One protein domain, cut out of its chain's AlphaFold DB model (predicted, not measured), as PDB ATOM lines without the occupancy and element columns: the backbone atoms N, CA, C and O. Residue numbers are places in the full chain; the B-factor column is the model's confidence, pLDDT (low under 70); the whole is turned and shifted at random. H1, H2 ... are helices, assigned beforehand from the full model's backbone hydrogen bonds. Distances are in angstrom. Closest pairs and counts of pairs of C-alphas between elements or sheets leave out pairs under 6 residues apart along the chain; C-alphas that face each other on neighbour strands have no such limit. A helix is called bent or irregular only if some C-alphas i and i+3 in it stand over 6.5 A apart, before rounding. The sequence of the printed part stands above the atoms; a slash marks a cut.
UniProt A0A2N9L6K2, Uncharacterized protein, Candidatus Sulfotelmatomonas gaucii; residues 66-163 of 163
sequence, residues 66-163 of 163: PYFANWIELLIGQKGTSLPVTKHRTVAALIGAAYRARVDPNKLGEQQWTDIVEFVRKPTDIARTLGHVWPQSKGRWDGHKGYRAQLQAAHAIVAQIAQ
ATOM      1  N   PRO A  66     142.526 147.331 154.290       88.44
ATOM      2  CA  PRO A  66     141.627 147.023 155.414       88.44
ATOM      3  C   PRO A  66     142.364 146.479 156.632       88.44
ATOM      4  O   PRO A  66     142.058 146.811 157.775       88.44
ATOM      5  N   TYR A  67     143.410 145.684 156.397       89.50
ATOM      6  CA  TYR A  67     144.261 145.200 157.476       89.50
ATOM      7  C   TYR A  67     145.004 146.348 158.169       89.50
ATOM      8  O   TYR A  67     145.106 146.372 159.393       89.50
ATOM      9  N   PHE A  68     145.515 147.309 157.397       90.06
ATOM     10  CA  PHE A  68     146.243 148.447 157.947       90.06
ATOM     11  C   PHE A  68     145.310 149.383 158.718       90.06
ATOM     12  O   PHE A  68     145.663 149.811 159.813       90.06
ATOM     13  N   ALA A  69     144.116 149.652 158.181       89.44
ATOM     14  CA  ALA A  69     143.094 150.476 158.816       89.44
ATOM     15  C   ALA A  69     142.686 149.913 160.187       89.44
ATOM     16  O   ALA A  69     142.798 150.620 161.186       89.44
ATOM     17  N   ASN A  70     142.347 148.620 160.250       91.62
ATOM     18  CA  ASN A  70     142.004 147.940 161.503       91.62
ATOM     19  C   ASN A  70     143.141 148.023 162.539       91.62
ATOM     20  O   ASN A  70     142.923 148.325 163.710       91.62
ATOM     21  N   TRP A  71     144.387 147.801 162.111       93.12
ATOM     22  CA  TRP A  71     145.536 147.909 163.010       93.12
ATOM     23  C   TRP A  71     145.771 149.329 163.523       93.12
ATOM     24  O   TRP A  71     146.101 149.492 164.693       93.12
ATOM     25  N   ILE A  72     145.618 150.349 162.678       90.12
ATOM     26  CA  ILE A  72     145.750 151.750 163.093       90.12
ATOM     27  C   ILE A  72     144.662 152.124 164.100       90.12
ATOM     28  O   ILE A  72     144.974 152.752 165.110       90.12
ATOM     29  N   GLU A  73     143.417 151.717 163.858       90.19
ATOM     30  CA  GLU A  73     142.297 151.978 164.762       90.19
ATOM     31  C   GLU A  73     142.535 151.358 166.144       90.19
ATOM     32  O   GLU A  73     142.432 152.045 167.160       90.19
ATOM     33  N   LEU A  74     142.945 150.090 166.198       92.00
ATOM     34  CA  LEU A  74     143.231 149.411 167.463       92.00
ATOM     35  C   LEU A  74     144.474 149.984 168.155       92.00
ATOM     36  O   LEU A  74     144.452 150.272 169.354       92.00
ATOM     37  N   LEU A  75     145.564 150.185 167.411       90.69
ATOM     38  CA  LEU A  75     146.836 150.627 167.974       90.69
ATOM     39  C   LEU A  75     146.788 152.080 168.444       90.69
ATOM     40  O   LEU A  75     147.250 152.364 169.541       90.69
ATOM     41  N   ILE A  76     146.266 153.005 167.639       85.81
ATOM     42  CA  ILE A  76     146.264 154.438 167.967       85.81
ATOM     43  C   ILE A  76     144.984 154.822 168.710       85.81
ATOM     44  O   ILE A  76     145.042 155.596 169.662       85.81
ATOM     45  N   GLY A  77     143.838 154.271 168.312       84.38
ATOM     46  CA  GLY A  77     142.541 154.621 168.890       84.38
ATOM     47  C   GLY A  77     142.275 153.994 170.257       84.38
ATOM     48  O   GLY A  77     141.539 154.580 171.045       84.38
ATOM     49  N   GLN A  78     142.871 152.834 170.566       87.81
ATOM     50  CA  GLN A  78     142.524 152.083 171.782       87.81
ATOM     51  C   GLN A  78     143.730 151.739 172.664       87.81
ATOM     52  O   GLN A  78     143.728 152.044 173.854       87.81
ATOM     53  N   LYS A  79     144.763 151.091 172.113       89.38
ATOM     54  CA  LYS A  79     145.850 150.486 172.909       89.38
ATOM     55  C   LYS A  79     147.025 151.428 173.176       89.38
ATOM     56  O   LYS A  79     147.681 151.329 174.207       89.38
ATOM     57  N   GLY A  80     147.291 152.352 172.260       82.75
ATOM     58  CA  GLY A  80     148.463 153.224 172.237       82.75
ATOM     59  C   GLY A  80     148.096 154.689 172.020       82.75
ATOM     60  O   GLY A  80     148.770 155.381 171.266       82.75
ATOM     61  N   THR A  81     147.062 155.182 172.704       80.69
ATOM     62  CA  THR A  81     146.535 156.562 172.586       80.69
ATOM     63  C   THR A  81     147.565 157.673 172.836       80.69
ATOM     64  O   THR A  81     147.359 158.818 172.453       80.69
ATOM     65  N   SER A  82     148.704 157.343 173.449       83.62
ATOM     66  CA  SER A  82     149.833 158.250 173.709       83.62
ATOM     67  C   SER A  82     151.012 158.073 172.743       83.62
ATOM     68  O   SER A  82     152.089 158.628 172.971       83.62
ATOM     69  N   LEU A  83     150.862 157.271 171.684       87.56
ATOM     70  CA  LEU A  83     151.916 157.082 170.694       87.56
ATOM     71  C   LEU A  83     152.129 158.373 169.887       87.56
ATOM     72  O   LEU A  83     151.182 158.910 169.311       87.56
ATOM     73  N   PRO A  84     153.370 158.881 169.801       83.94
ATOM     74  CA  PRO A  84     153.636 160.096 169.051       83.94
ATOM     75  C   PRO A  84     153.543 159.837 167.544       83.94
ATOM     76  O   PRO A  84     154.121 158.879 167.026       83.94
ATOM     77  N   VAL A  85     152.887 160.752 166.821       80.25
ATOM     78  CA  VAL A  85     152.688 160.687 165.357       80.25
ATOM     79  C   VAL A  85     154.017 160.566 164.596       80.25
ATOM     80  O   VAL A  85     154.093 159.921 163.553       80.25
ATOM     81  N   THR A  86     155.110 161.087 165.160       85.75
ATOM     82  CA  THR A  86     156.471 160.980 164.604       85.75
ATOM     83  C   THR A  86     156.979 159.538 164.467       85.75
ATOM     84  O   THR A  86     157.957 159.295 163.763       85.75
ATOM     85  N   LYS A  87     156.320 158.553 165.094       87.88
ATOM     86  CA  LYS A  87     156.650 157.120 164.989       87.88
ATOM     87  C   LYS A  87     155.948 156.413 163.827       87.88
ATOM     88  O   LYS A  87     156.031 155.189 163.737       87.88
ATOM     89  N   HIS A  88     155.321 157.151 162.911       86.25
ATOM     90  CA  HIS A  88     154.585 156.609 161.763       86.25
ATOM     91  C   HIS A  88     155.358 155.540 160.964       86.25
ATOM     92  O   HIS A  88     154.770 154.538 160.565       86.25
ATOM     93  N   ARG A  89     156.683 155.675 160.781       86.31
ATOM     94  CA  ARG A  89     157.502 154.653 160.088       86.31
ATOM     95  C   ARG A  89     157.598 153.340 160.865       86.31
ATOM     96  O   ARG A  89     157.487 152.274 160.268       86.31
ATOM     97  N   THR A  90     157.788 153.407 162.182       90.25
ATOM     98  CA  THR A  90     157.826 152.212 163.038       90.25
ATOM     99  C   THR A  90     156.456 151.550 163.096       90.25
ATOM    100  O   THR A  90     156.376 150.330 163.006       90.25
ATOM    101  N   VAL A  91     155.383 152.341 163.168       92.56
ATOM    102  CA  VAL A  91     154.003 151.840 163.091       92.56
ATOM    103  C   VAL A  91     153.762 151.126 161.759       92.56
ATOM    104  O   VAL A  91     153.303 149.989 161.749       92.56
ATOM    105  N   ALA A  92     154.142 151.730 160.632       90.56
ATOM    106  CA  ALA A  92     154.002 151.090 159.326       90.56
ATOM    107  C   ALA A  92     154.807 149.779 159.230       90.56
ATOM    108  O   ALA A  92     154.297 148.779 158.723       90.56
ATOM    109  N   ALA A  93     156.036 149.755 159.761       91.88
ATOM    110  CA  ALA A  93     156.864 148.550 159.805       91.88
ATOM    111  C   ALA A  93     156.248 147.449 160.684       91.88
ATOM    112  O   ALA A  93     156.230 146.291 160.270       91.88
ATOM    113  N   LEU A  94     155.709 147.807 161.854       94.69
ATOM    114  CA  LEU A  94     154.976 146.910 162.751       94.69
ATOM    115  C   LEU A  94     153.781 146.277 162.031       94.69
ATOM    116  O   LEU A  94     153.642 145.059 162.031       94.69
ATOM    117  N   ILE A  95     152.928 147.088 161.403       94.06
ATOM    118  CA  ILE A  95     151.705 146.596 160.761       94.06
ATOM    119  C   ILE A  95     152.046 145.723 159.547       94.06
ATOM    120  O   ILE A  95     151.451 144.661 159.365       94.06
ATOM    121  N   GLY A  96     153.044 146.113 158.748       92.00
ATOM    122  CA  GLY A  96     153.539 145.290 157.643       92.00
ATOM    123  C   GLY A  96     154.122 143.953 158.114       92.00
ATOM    124  O   GLY A  96     153.874 142.910 157.503       92.00
ATOM    125  N   ALA A  97     154.851 143.959 159.233       94.12
ATOM    126  CA  ALA A  97     155.355 142.756 159.885       94.12
ATOM    127  C   ALA A  97     154.218 141.858 160.391       94.12
ATOM    128  O   ALA A  97     154.211 140.666 160.090       94.12
ATOM    129  N   ALA A  98     153.229 142.432 161.077       94.00
ATOM    130  CA  ALA A  98     152.056 141.721 161.567       94.00
ATOM    131  C   ALA A  98     151.260 141.084 160.420       94.00
ATOM    132  O   ALA A  98     150.891 139.915 160.504       94.00
ATOM    133  N   TYR A  99     151.054 141.822 159.323       92.81
ATOM    134  CA  TYR A  99     150.378 141.320 158.125       92.81
ATOM    135  C   TYR A  99     151.090 140.090 157.562       92.81
ATOM    136  O   TYR A  99     150.467 139.059 157.301       92.81
ATOM    137  N   ARG A 100     152.419 140.172 157.423       91.38
ATOM    138  CA  ARG A 100     153.240 139.061 156.934       91.38
ATOM    139  C   ARG A 100     153.205 137.856 157.879       91.38
ATOM    140  O   ARG A 100     153.119 136.728 157.399       91.38
ATOM    141  N   ALA A 101     153.231 138.097 159.188       92.44
ATOM    142  CA  ALA A 101     153.136 137.070 160.222       92.44
ATOM    143  C   ALA A 101     151.696 136.561 160.451       92.44
ATOM    144  O   ALA A 101     151.496 135.643 161.238       92.44
ATOM    145  N   ARG A 102     150.699 137.111 159.736       92.12
ATOM    146  CA  ARG A 102     149.267 136.778 159.854       92.12
ATOM    147  C   ARG A 102     148.724 136.938 161.277       92.12
ATOM    148  O   ARG A 102     147.887 136.153 161.719       92.12
ATOM    149  N   VAL A 103     149.198 137.961 161.982       93.38
ATOM    150  CA  VAL A 103     148.757 138.261 163.346       93.38
ATOM    151  C   VAL A 103     147.344 138.836 163.311       93.38
ATOM    152  O   VAL A 103     147.068 139.799 162.602       93.38
ATOM    153  N   ASP A 104     146.438 138.263 164.094       91.75
ATOM    154  CA  ASP A 104     145.114 138.840 164.309       91.75
ATOM    155  C   ASP A 104     145.160 139.733 165.559       91.75
ATOM    156  O   ASP A 104     145.338 139.208 166.661       91.75
ATOM    157  N   PRO A 105     145.013 141.064 165.427       91.56
ATOM    158  CA  PRO A 105     145.142 141.974 166.561       91.56
ATOM    159  C   PRO A 105     144.080 141.725 167.644       91.56
ATOM    160  O   PRO A 105     144.323 142.008 168.816       91.56
ATOM    161  N   ASN A 106     142.935 141.133 167.293       91.50
ATOM    162  CA  ASN A 106     141.875 140.812 168.252       91.50
ATOM    163  C   ASN A 106     142.197 139.594 169.129       91.50
ATOM    164  O   ASN A 106     141.514 139.360 170.122       91.50
ATOM    165  N   LYS A 107     143.220 138.811 168.769       93.25
ATOM    166  CA  LYS A 107     143.662 137.630 169.528       93.25
ATOM    167  C   LYS A 107     144.849 137.910 170.441       93.25
ATOM    168  O   LYS A 107     145.265 137.018 171.172       93.25
ATOM    169  N   LEU A 108     145.395 139.123 170.388       94.25
ATOM    170  CA  LEU A 108     146.532 139.506 171.208       94.25
ATOM    171  C   LEU A 108     146.099 139.769 172.652       94.25
ATOM    172  O   LEU A 108     145.164 140.533 172.906       94.25
ATOM    173  N   GLY A 109     146.816 139.164 173.596       94.44
ATOM    174  CA  GLY A 109     146.661 139.414 175.027       94.44
ATOM    175  C   GLY A 109     147.189 140.788 175.453       94.44
ATOM    176  O   GLY A 109     147.862 141.489 174.695       94.44
ATOM    177  N   GLU A 110     146.914 141.180 176.698       93.25
ATOM    178  CA  GLU A 110     147.325 142.490 177.230       93.25
ATOM    179  C   GLU A 110     148.844 142.686 177.235       93.25
ATOM    180  O   GLU A 110     149.326 143.756 176.856       93.25
ATOM    181  N   GLN A 111     149.604 141.651 177.604       93.69
ATOM    182  CA  GLN A 111     151.064 141.723 177.583       93.69
ATOM    183  C   GLN A 111     151.593 141.880 176.152       93.69
ATOM    184  O   GLN A 111     152.426 142.743 175.905       93.69
ATOM    185  N   GLN A 112     151.046 141.130 175.191       95.38
ATOM    186  CA  GLN A 112     151.457 141.226 173.787       95.38
ATOM    187  C   GLN A 112     151.162 142.623 173.224       95.38
ATOM    188  O   GLN A 112     151.997 143.215 172.543       95.38
ATOM    189  N   TRP A 113     150.006 143.204 173.561       94.88
ATOM    190  CA  TRP A 113     149.701 144.596 173.223       94.88
ATOM    191  C   TRP A 113     150.661 145.588 173.879       94.88
ATOM    192  O   TRP A 113     151.096 146.534 173.222       94.88
ATOM    193  N   THR A 114     151.014 145.368 175.145       93.88
ATOM    194  CA  THR A 114     151.997 146.189 175.863       93.88
ATOM    195  C   THR A 114     153.352 146.151 175.158       93.88
ATOM    196  O   THR A 114     153.924 147.204 174.871       93.88
ATOM    197  N   ASP A 115     153.818 144.964 174.776       94.56
ATOM    198  CA  ASP A 115     155.086 144.772 174.073       94.56
ATOM    199  C   ASP A 115     155.064 145.402 172.673       94.56
ATOM    200  O   ASP A 115     156.047 146.016 172.255       94.56
ATOM    201  N   ILE A 116     153.932 145.340 171.961       95.06
ATOM    202  CA  ILE A 116     153.734 146.039 170.682       95.06
ATOM    203  C   ILE A 116     153.829 147.559 170.857       95.06
ATOM    204  O   ILE A 116     154.525 148.231 170.088       95.06
ATOM    205  N   VAL A 117     153.134 148.126 171.846       94.00
ATOM    206  CA  VAL A 117     153.141 149.576 172.093       94.00
ATOM    207  C   VAL A 117     154.546 150.039 172.487       94.00
ATOM    208  O   VAL A 117     155.042 151.039 171.955       94.00
ATOM    209  N   GLU A 118     155.227 149.294 173.356       94.00
ATOM    210  CA  GLU A 118     156.609 149.585 173.731       94.00
ATOM    211  C   GLU A 118     157.578 149.398 172.563       94.00
ATOM    212  O   GLU A 118     158.503 150.199 172.412       94.00
ATOM    213  N   PHE A 119     157.344 148.438 171.666       94.56
ATOM    214  CA  PHE A 119     158.145 148.283 170.455       94.56
ATOM    215  C   PHE A 119     158.045 149.522 169.560       94.56
ATOM    216  O   PHE A 119     159.056 150.001 169.046       94.56
ATOM    217  N   VAL A 120     156.858 150.118 169.420       93.50
ATOM    218  CA  VAL A 120     156.708 151.375 168.669       93.50
ATOM    219  C   VAL A 120     157.462 152.523 169.348       93.50
ATOM    220  O   VAL A 120     158.123 153.325 168.675       93.50
ATOM    221  N   ARG A 121     157.404 152.612 170.682       91.81
ATOM    222  CA  ARG A 121     158.083 153.667 171.452       91.81
ATOM    223  C   ARG A 121     159.604 153.530 171.374       91.81
ATOM    224  O   ARG A 121     160.289 154.492 170.993       91.81
ATOM    225  N   LYS A 122     160.115 152.343 171.700       92.81
ATOM    226  CA  LYS A 122     161.531 152.016 171.911       92.81
ATOM    227  C   LYS A 122     161.904 150.711 171.185       92.81
ATOM    228  O   LYS A 122     162.245 149.715 171.827       92.81
ATOM    229  N   PRO A 123     161.917 150.709 169.840       91.75
ATOM    230  CA  PRO A 123     162.121 149.486 169.062       91.75
ATOM    231  C   PRO A 123     163.475 148.828 169.335       91.75
ATOM    232  O   PRO A 123     163.570 147.608 169.374       91.75
ATOM    233  N   THR A 124     164.520 149.622 169.587       92.38
ATOM    234  CA  THR A 124     165.862 149.118 169.915       92.38
ATOM    235  C   THR A 124     165.916 148.382 171.253       92.38
ATOM    236  O   THR A 124     166.676 147.425 171.384       92.38
ATOM    237  N   ASP A 125     165.146 148.831 172.245       94.00
ATOM    238  CA  ASP A 125     165.173 148.241 173.584       94.00
ATOM    239  C   ASP A 125     164.369 146.941 173.598       94.00
ATOM    240  O   ASP A 125     164.891 145.916 174.027       94.00
ATOM    241  N   ILE A 126     163.165 146.948 173.013       94.19
ATOM    242  CA  ILE A 126     162.354 145.731 172.868       94.19
ATOM    243  C   ILE A 126     163.053 144.690 171.995       94.19
ATOM    244  O   ILE A 126     163.108 143.523 172.377       94.19
ATOM    245  N   ALA A 127     163.667 145.097 170.875       92.50
ATOM    246  CA  ALA A 127     164.461 144.180 170.060       92.50
ATOM    247  C   ALA A 127     165.538 143.486 170.902       92.50
ATOM    248  O   ALA A 127     165.647 142.267 170.864       92.50
ATOM    249  N   ARG A 128     166.277 144.245 171.722       93.75
ATOM    250  CA  ARG A 128     167.348 143.711 172.571       93.75
ATOM    251  C   ARG A 128     166.830 142.738 173.624       93.75
ATOM    252  O   ARG A 128     167.431 141.682 173.792       93.75
ATOM    253  N   THR A 129     165.729 143.068 174.298       93.06
ATOM    254  CA  THR A 129     165.086 142.176 175.277       93.06
ATOM    255  C   THR A 129     164.684 140.846 174.644       93.06
ATOM    256  O   THR A 129     164.820 139.800 175.269       93.06
ATOM    257  N   LEU A 130     164.254 140.876 173.382       91.25
ATOM    258  CA  LEU A 130     163.854 139.691 172.626       91.25
ATOM    259  C   LEU A 130     165.021 138.995 171.898       91.25
ATOM    260  O   LEU A 130     164.791 138.016 171.194       91.25
ATOM    261  N   GLY A 131     166.263 139.472 172.050       91.81
ATOM    262  CA  GLY A 131     167.449 138.883 171.414       91.81
ATOM    263  C   GLY A 131     167.662 139.271 169.943       91.81
ATOM    264  O   GLY A 131     168.464 138.649 169.251       91.81
ATOM    265  N   HIS A 132     166.980 140.309 169.460       91.69
ATOM    266  CA  HIS A 132     167.081 140.836 168.096       91.69
ATOM    267  C   HIS A 132     167.875 142.141 168.027       91.69
ATOM    268  O   HIS A 132     168.033 142.880 168.999       91.69
ATOM    269  N   VAL A 133     168.324 142.478 166.817       90.19
ATOM    270  CA  VAL A 133     168.944 143.772 166.512       90.19
ATOM    271  C   VAL A 133     167.970 144.616 165.700       90.19
ATOM    272  O   VAL A 133     167.543 144.210 164.621       90.19
ATOM    273  N   TRP A 134     167.662 145.819 166.185       89.19
ATOM    274  CA  TRP A 134     166.928 146.819 165.410       89.19
ATOM    275  C   TRP A 134     167.905 147.688 164.599       89.19
ATOM    276  O   TRP A 134     168.672 148.455 165.194       89.19
ATOM    277  N   PRO A 135     167.924 147.604 163.255       85.88
ATOM    278  CA  PRO A 135     168.845 148.402 162.458       85.88
ATOM    279  C   PRO A 135     168.427 149.877 162.442       85.88
ATOM    280  O   PRO A 135     167.243 150.209 162.494       85.88
ATOM    281  N   GLN A 136     169.395 150.790 162.332       78.31
ATOM    282  CA  GLN A 136     169.094 152.208 162.098       78.31
ATOM    283  C   GLN A 136     168.556 152.408 160.680       78.31
ATOM    284  O   GLN A 136     169.119 151.846 159.751       78.31
ATOM    285  N   SER A 137     167.533 153.248 160.500       68.38
ATOM    286  CA  SER A 137     166.929 153.553 159.193       68.38
ATOM    287  C   SER A 137     167.830 154.484 158.374       68.38
ATOM    288  O   SER A 137     167.527 155.669 158.218       68.38
ATOM    289  N   LYS A 138     168.985 153.997 157.914       67.31
ATOM    290  CA  LYS A 138     169.928 154.791 157.115       67.31
ATOM    291  C   LYS A 138     170.517 153.964 155.978       67.31
ATOM    292  O   LYS A 138     171.065 152.887 156.197       67.31
ATOM    293  N   GLY A 139     170.509 154.543 154.781       65.94
ATOM    294  CA  GLY A 139     171.190 153.998 153.608       65.94
ATOM    295  C   GLY A 139     170.248 153.456 152.537       65.94
ATOM    296  O   GLY A 139     169.049 153.726 152.538       65.94
ATOM    297  N   ARG A 140     170.824 152.722 151.580       69.69
ATOM    298  CA  ARG A 140     170.112 152.141 150.430       69.69
ATOM    299  C   ARG A 140     169.172 151.016 150.872       69.69
ATOM    300  O   ARG A 140     169.460 150.346 151.857       69.69
ATOM    301  N   TRP A 141     168.099 150.784 150.110       75.12
ATOM    302  CA  TRP A 141     167.068 149.768 150.381       75.12
ATOM    303  C   TRP A 141     167.636 148.396 150.784       75.12
ATOM    304  O   TRP A 141     167.282 147.890 151.849       75.12
ATOM    305  N   ASP A 142     168.569 147.856 149.990       75.69
ATOM    306  CA  ASP A 142     169.213 146.550 150.210       75.69
ATOM    307  C   ASP A 142     170.486 146.602 151.071       75.69
ATOM    308  O   ASP A 142     171.187 145.603 151.217       75.69
ATOM    309  N   GLY A 143     170.826 147.756 151.650       72.50
ATOM    310  CA  GLY A 143     171.955 147.832 152.572       72.50
ATOM    311  C   GLY A 143     171.696 147.023 153.848       72.50
ATOM    312  O   GLY A 143     170.554 146.874 154.279       72.50
ATOM    313  N   HIS A 144     172.755 146.593 154.539       66.31
ATOM    314  CA  HIS A 144     172.642 145.909 155.841       66.31
ATOM    315  C   HIS A 144     171.917 146.735 156.924       66.31
ATOM    316  O   HIS A 144     171.440 146.185 157.912       66.31
ATOM    317  N   LYS A 145     171.824 148.058 156.739       72.06
ATOM    318  CA  LYS A 145     171.057 149.004 157.574       72.06
ATOM    319  C   LYS A 145     169.906 149.670 156.797       72.06
ATOM    320  O   LYS A 145     169.349 150.674 157.221       72.06
ATOM    321  N   GLY A 146     169.579 149.135 155.624       76.12
ATOM    322  CA  GLY A 146     168.514 149.624 154.763       76.12
ATOM    323  C   GLY A 146     167.122 149.304 155.301       76.12
ATOM    324  O   GLY A 146     166.950 148.520 156.239       76.12
ATOM    325  N   TYR A 147     166.104 149.877 154.661       78.31
ATOM    326  CA  TYR A 147     164.702 149.636 155.014       78.31
ATOM    327  C   TYR A 147     164.313 148.155 154.929       78.31
ATOM    328  O   TYR A 147     163.531 147.686 155.753       78.31
ATOM    329  N   ARG A 148     164.909 147.380 154.010       82.62
ATOM    330  CA  ARG A 148     164.661 145.936 153.920       82.62
ATOM    331  C   ARG A 148     165.071 145.198 155.195       82.62
ATOM    332  O   ARG A 148     164.297 144.384 155.695       82.62
ATOM    333  N   ALA A 149     166.246 145.513 155.739       86.12
ATOM    334  CA  ALA A 149     166.734 144.920 156.982       86.12
ATOM    335  C   ALA A 149     165.832 145.292 158.173       86.12
ATOM    336  O   ALA A 149     165.537 144.441 159.008       86.12
ATOM    337  N   GLN A 150     165.325 146.531 158.221       87.69
ATOM    338  CA  GLN A 150     164.358 146.943 159.248       87.69
ATOM    339  C   GLN A 150     163.038 146.181 159.159       87.69
ATOM    340  O   GLN A 150     162.536 145.726 160.180       87.69
ATOM    341  N   LEU A 151     162.486 146.000 157.958       89.75
ATOM    342  CA  LEU A 151     161.243 145.245 157.776       89.75
ATOM    343  C   LEU A 151     161.415 143.759 158.124       89.75
ATOM    344  O   LEU A 151     160.505 143.140 158.672       89.75
ATOM    345  N   GLN A 152     162.586 143.183 157.840       90.81
ATOM    346  CA  GLN A 152     162.919 141.817 158.250       90.81
ATOM    347  C   GLN A 152     163.033 141.689 159.774       90.81
ATOM    348  O   GLN A 152     162.445 140.771 160.341       90.81
ATOM    349  N   ALA A 153     163.729 142.621 160.432       92.69
ATOM    350  CA  ALA A 153     163.831 142.654 161.888       92.69
ATOM    351  C   ALA A 153     162.455 142.849 162.545       92.69
ATOM    352  O   ALA A 153     162.116 142.130 163.479       92.69
ATOM    353  N   ALA A 154     161.629 143.755 162.009       94.19
ATOM    354  CA  ALA A 154     160.260 143.967 162.474       94.19
ATOM    355  C   ALA A 154     159.440 142.676 162.390       94.19
ATOM    356  O   ALA A 154     158.763 142.324 163.346       94.19
ATOM    357  N   HIS A 155     159.541 141.938 161.281       94.75
ATOM    358  CA  HIS A 155     158.850 140.660 161.130       94.75
ATOM    359  C   HIS A 155     159.262 139.637 162.193       94.75
ATOM    360  O   HIS A 155     158.389 139.017 162.789       94.75
ATOM    361  N   ALA A 156     160.563 139.481 162.454       94.44
ATOM    362  CA  ALA A 156     161.048 138.548 163.472       94.44
ATOM    363  C   ALA A 156     160.554 138.922 164.880       94.44
ATOM    364  O   ALA A 156     160.044 138.069 165.600       94.44
ATOM    365  N   ILE A 157     160.641 140.207 165.232       95.06
ATOM    366  CA  ILE A 157     160.219 140.727 166.537       95.06
ATOM    367  C   ILE A 157     158.709 140.567 166.731       95.06
ATOM    368  O   ILE A 157     158.269 140.026 167.739       95.06
ATOM    369  N   VAL A 158     157.905 140.994 165.755       95.00
ATOM    370  CA  VAL A 158     156.440 140.928 165.843       95.00
ATOM    371  C   VAL A 158     155.944 139.490 165.864       95.00
ATOM    372  O   VAL A 158     155.022 139.184 166.613       95.00
ATOM    373  N   ALA A 159     156.560 138.598 165.086       94.06
ATOM    374  CA  ALA A 159     156.216 137.182 165.117       94.06
ATOM    375  C   ALA A 159     156.481 136.561 166.497       94.06
ATOM    376  O   ALA A 159     155.688 135.739 166.934       94.06
ATOM    377  N   GLN A 160     157.552 136.968 167.184       94.75
ATOM    378  CA  GLN A 160     157.851 136.497 168.537       94.75
ATOM    379  C   GLN A 160     156.926 137.109 169.595       94.75
ATOM    380  O   GLN A 160     156.528 136.404 170.511       94.75
ATOM    381  N   ILE A 161     156.559 138.389 169.471       93.00
ATOM    382  CA  ILE A 161     155.600 139.030 170.390       93.00
ATOM    383  C   ILE A 161     154.207 138.388 170.276       93.00
ATOM    384  O   ILE A 161     153.480 138.314 171.258       93.00
ATOM    385  N   ALA A 162     153.819 137.952 169.076       90.62
ATOM    386  CA  ALA A 162     152.491 137.401 168.811       90.62
ATOM    387  C   ALA A 162     152.357 135.885 169.063       90.62
ATOM    388  O   ALA A 162     151.257 135.354 168.896       90.62
ATOM    389  N   GLN A 163     153.452 135.200 169.413       85.44
ATOM    390  CA  GLN A 163     153.443 133.808 169.890       85.44
ATOM    391  C   GLN A 163     152.983 133.737 171.347       85.44
ATOM    392  O   GLN A 163     152.390 132.693 171.692       85.44
TER     393      GLN A 163
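AT A GLANCE: This is residues 66 to 163 of the 163 residues of an uncharacterized protein of Candidatus Sulfotelmatomonas gaucii (UniProt A0A2N9L6K2). H2 and H5 cross closely at the core, and H3 packs on both. H1 packs on H2 at one end; residues 130 to 146 loop round at the other. The 98 printed residues have five named helices, H1 to H5, and no named strand: all helix, compact, radius of gyration of the C-alphas 12.6 A, spans 35 by 25 by 24 A.

HOW THE PARTS SIT: Residues 67 to 71 of H1, residues 66 to 79, touch H2, residues 85 to 101; closest C-alphas, Phe 68 and Ile 95, 6.4 A. H2 touches H5, residues 147 to 161; closest C-alphas, Ala 97 and His 155, 4.3 A. The hub H3, residues 110 to 121, touches the four others, among them H4, residues 123 to 129, with its residues 115 to 119 alone; closest C-alphas, Phe 119 and Ile 126, 5.5 A. Every O i to N i+4 pair is within hydrogen-bond range in H3, H4 and H5, 9 of 10 in H1, 11 of 13 in H2.

IN THESE COORDINATES: H1, 18.3 A long, begins at C-alpha 66 (141.627, 147.023, 155.414). H2, 24.2 A, is irregular: C-alphas 86 and 89 are 7.8 A apart. H3 and H4 measure 16.6 A and 10.0 A. H5, 20.8 A, ends at C-alpha 161 (155.600, 139.030, 170.390).

THE WHOLE: The printed part has no cut. The link H4 to H5 is long; residues 137 to 140 and 144 are under pLDDT 70.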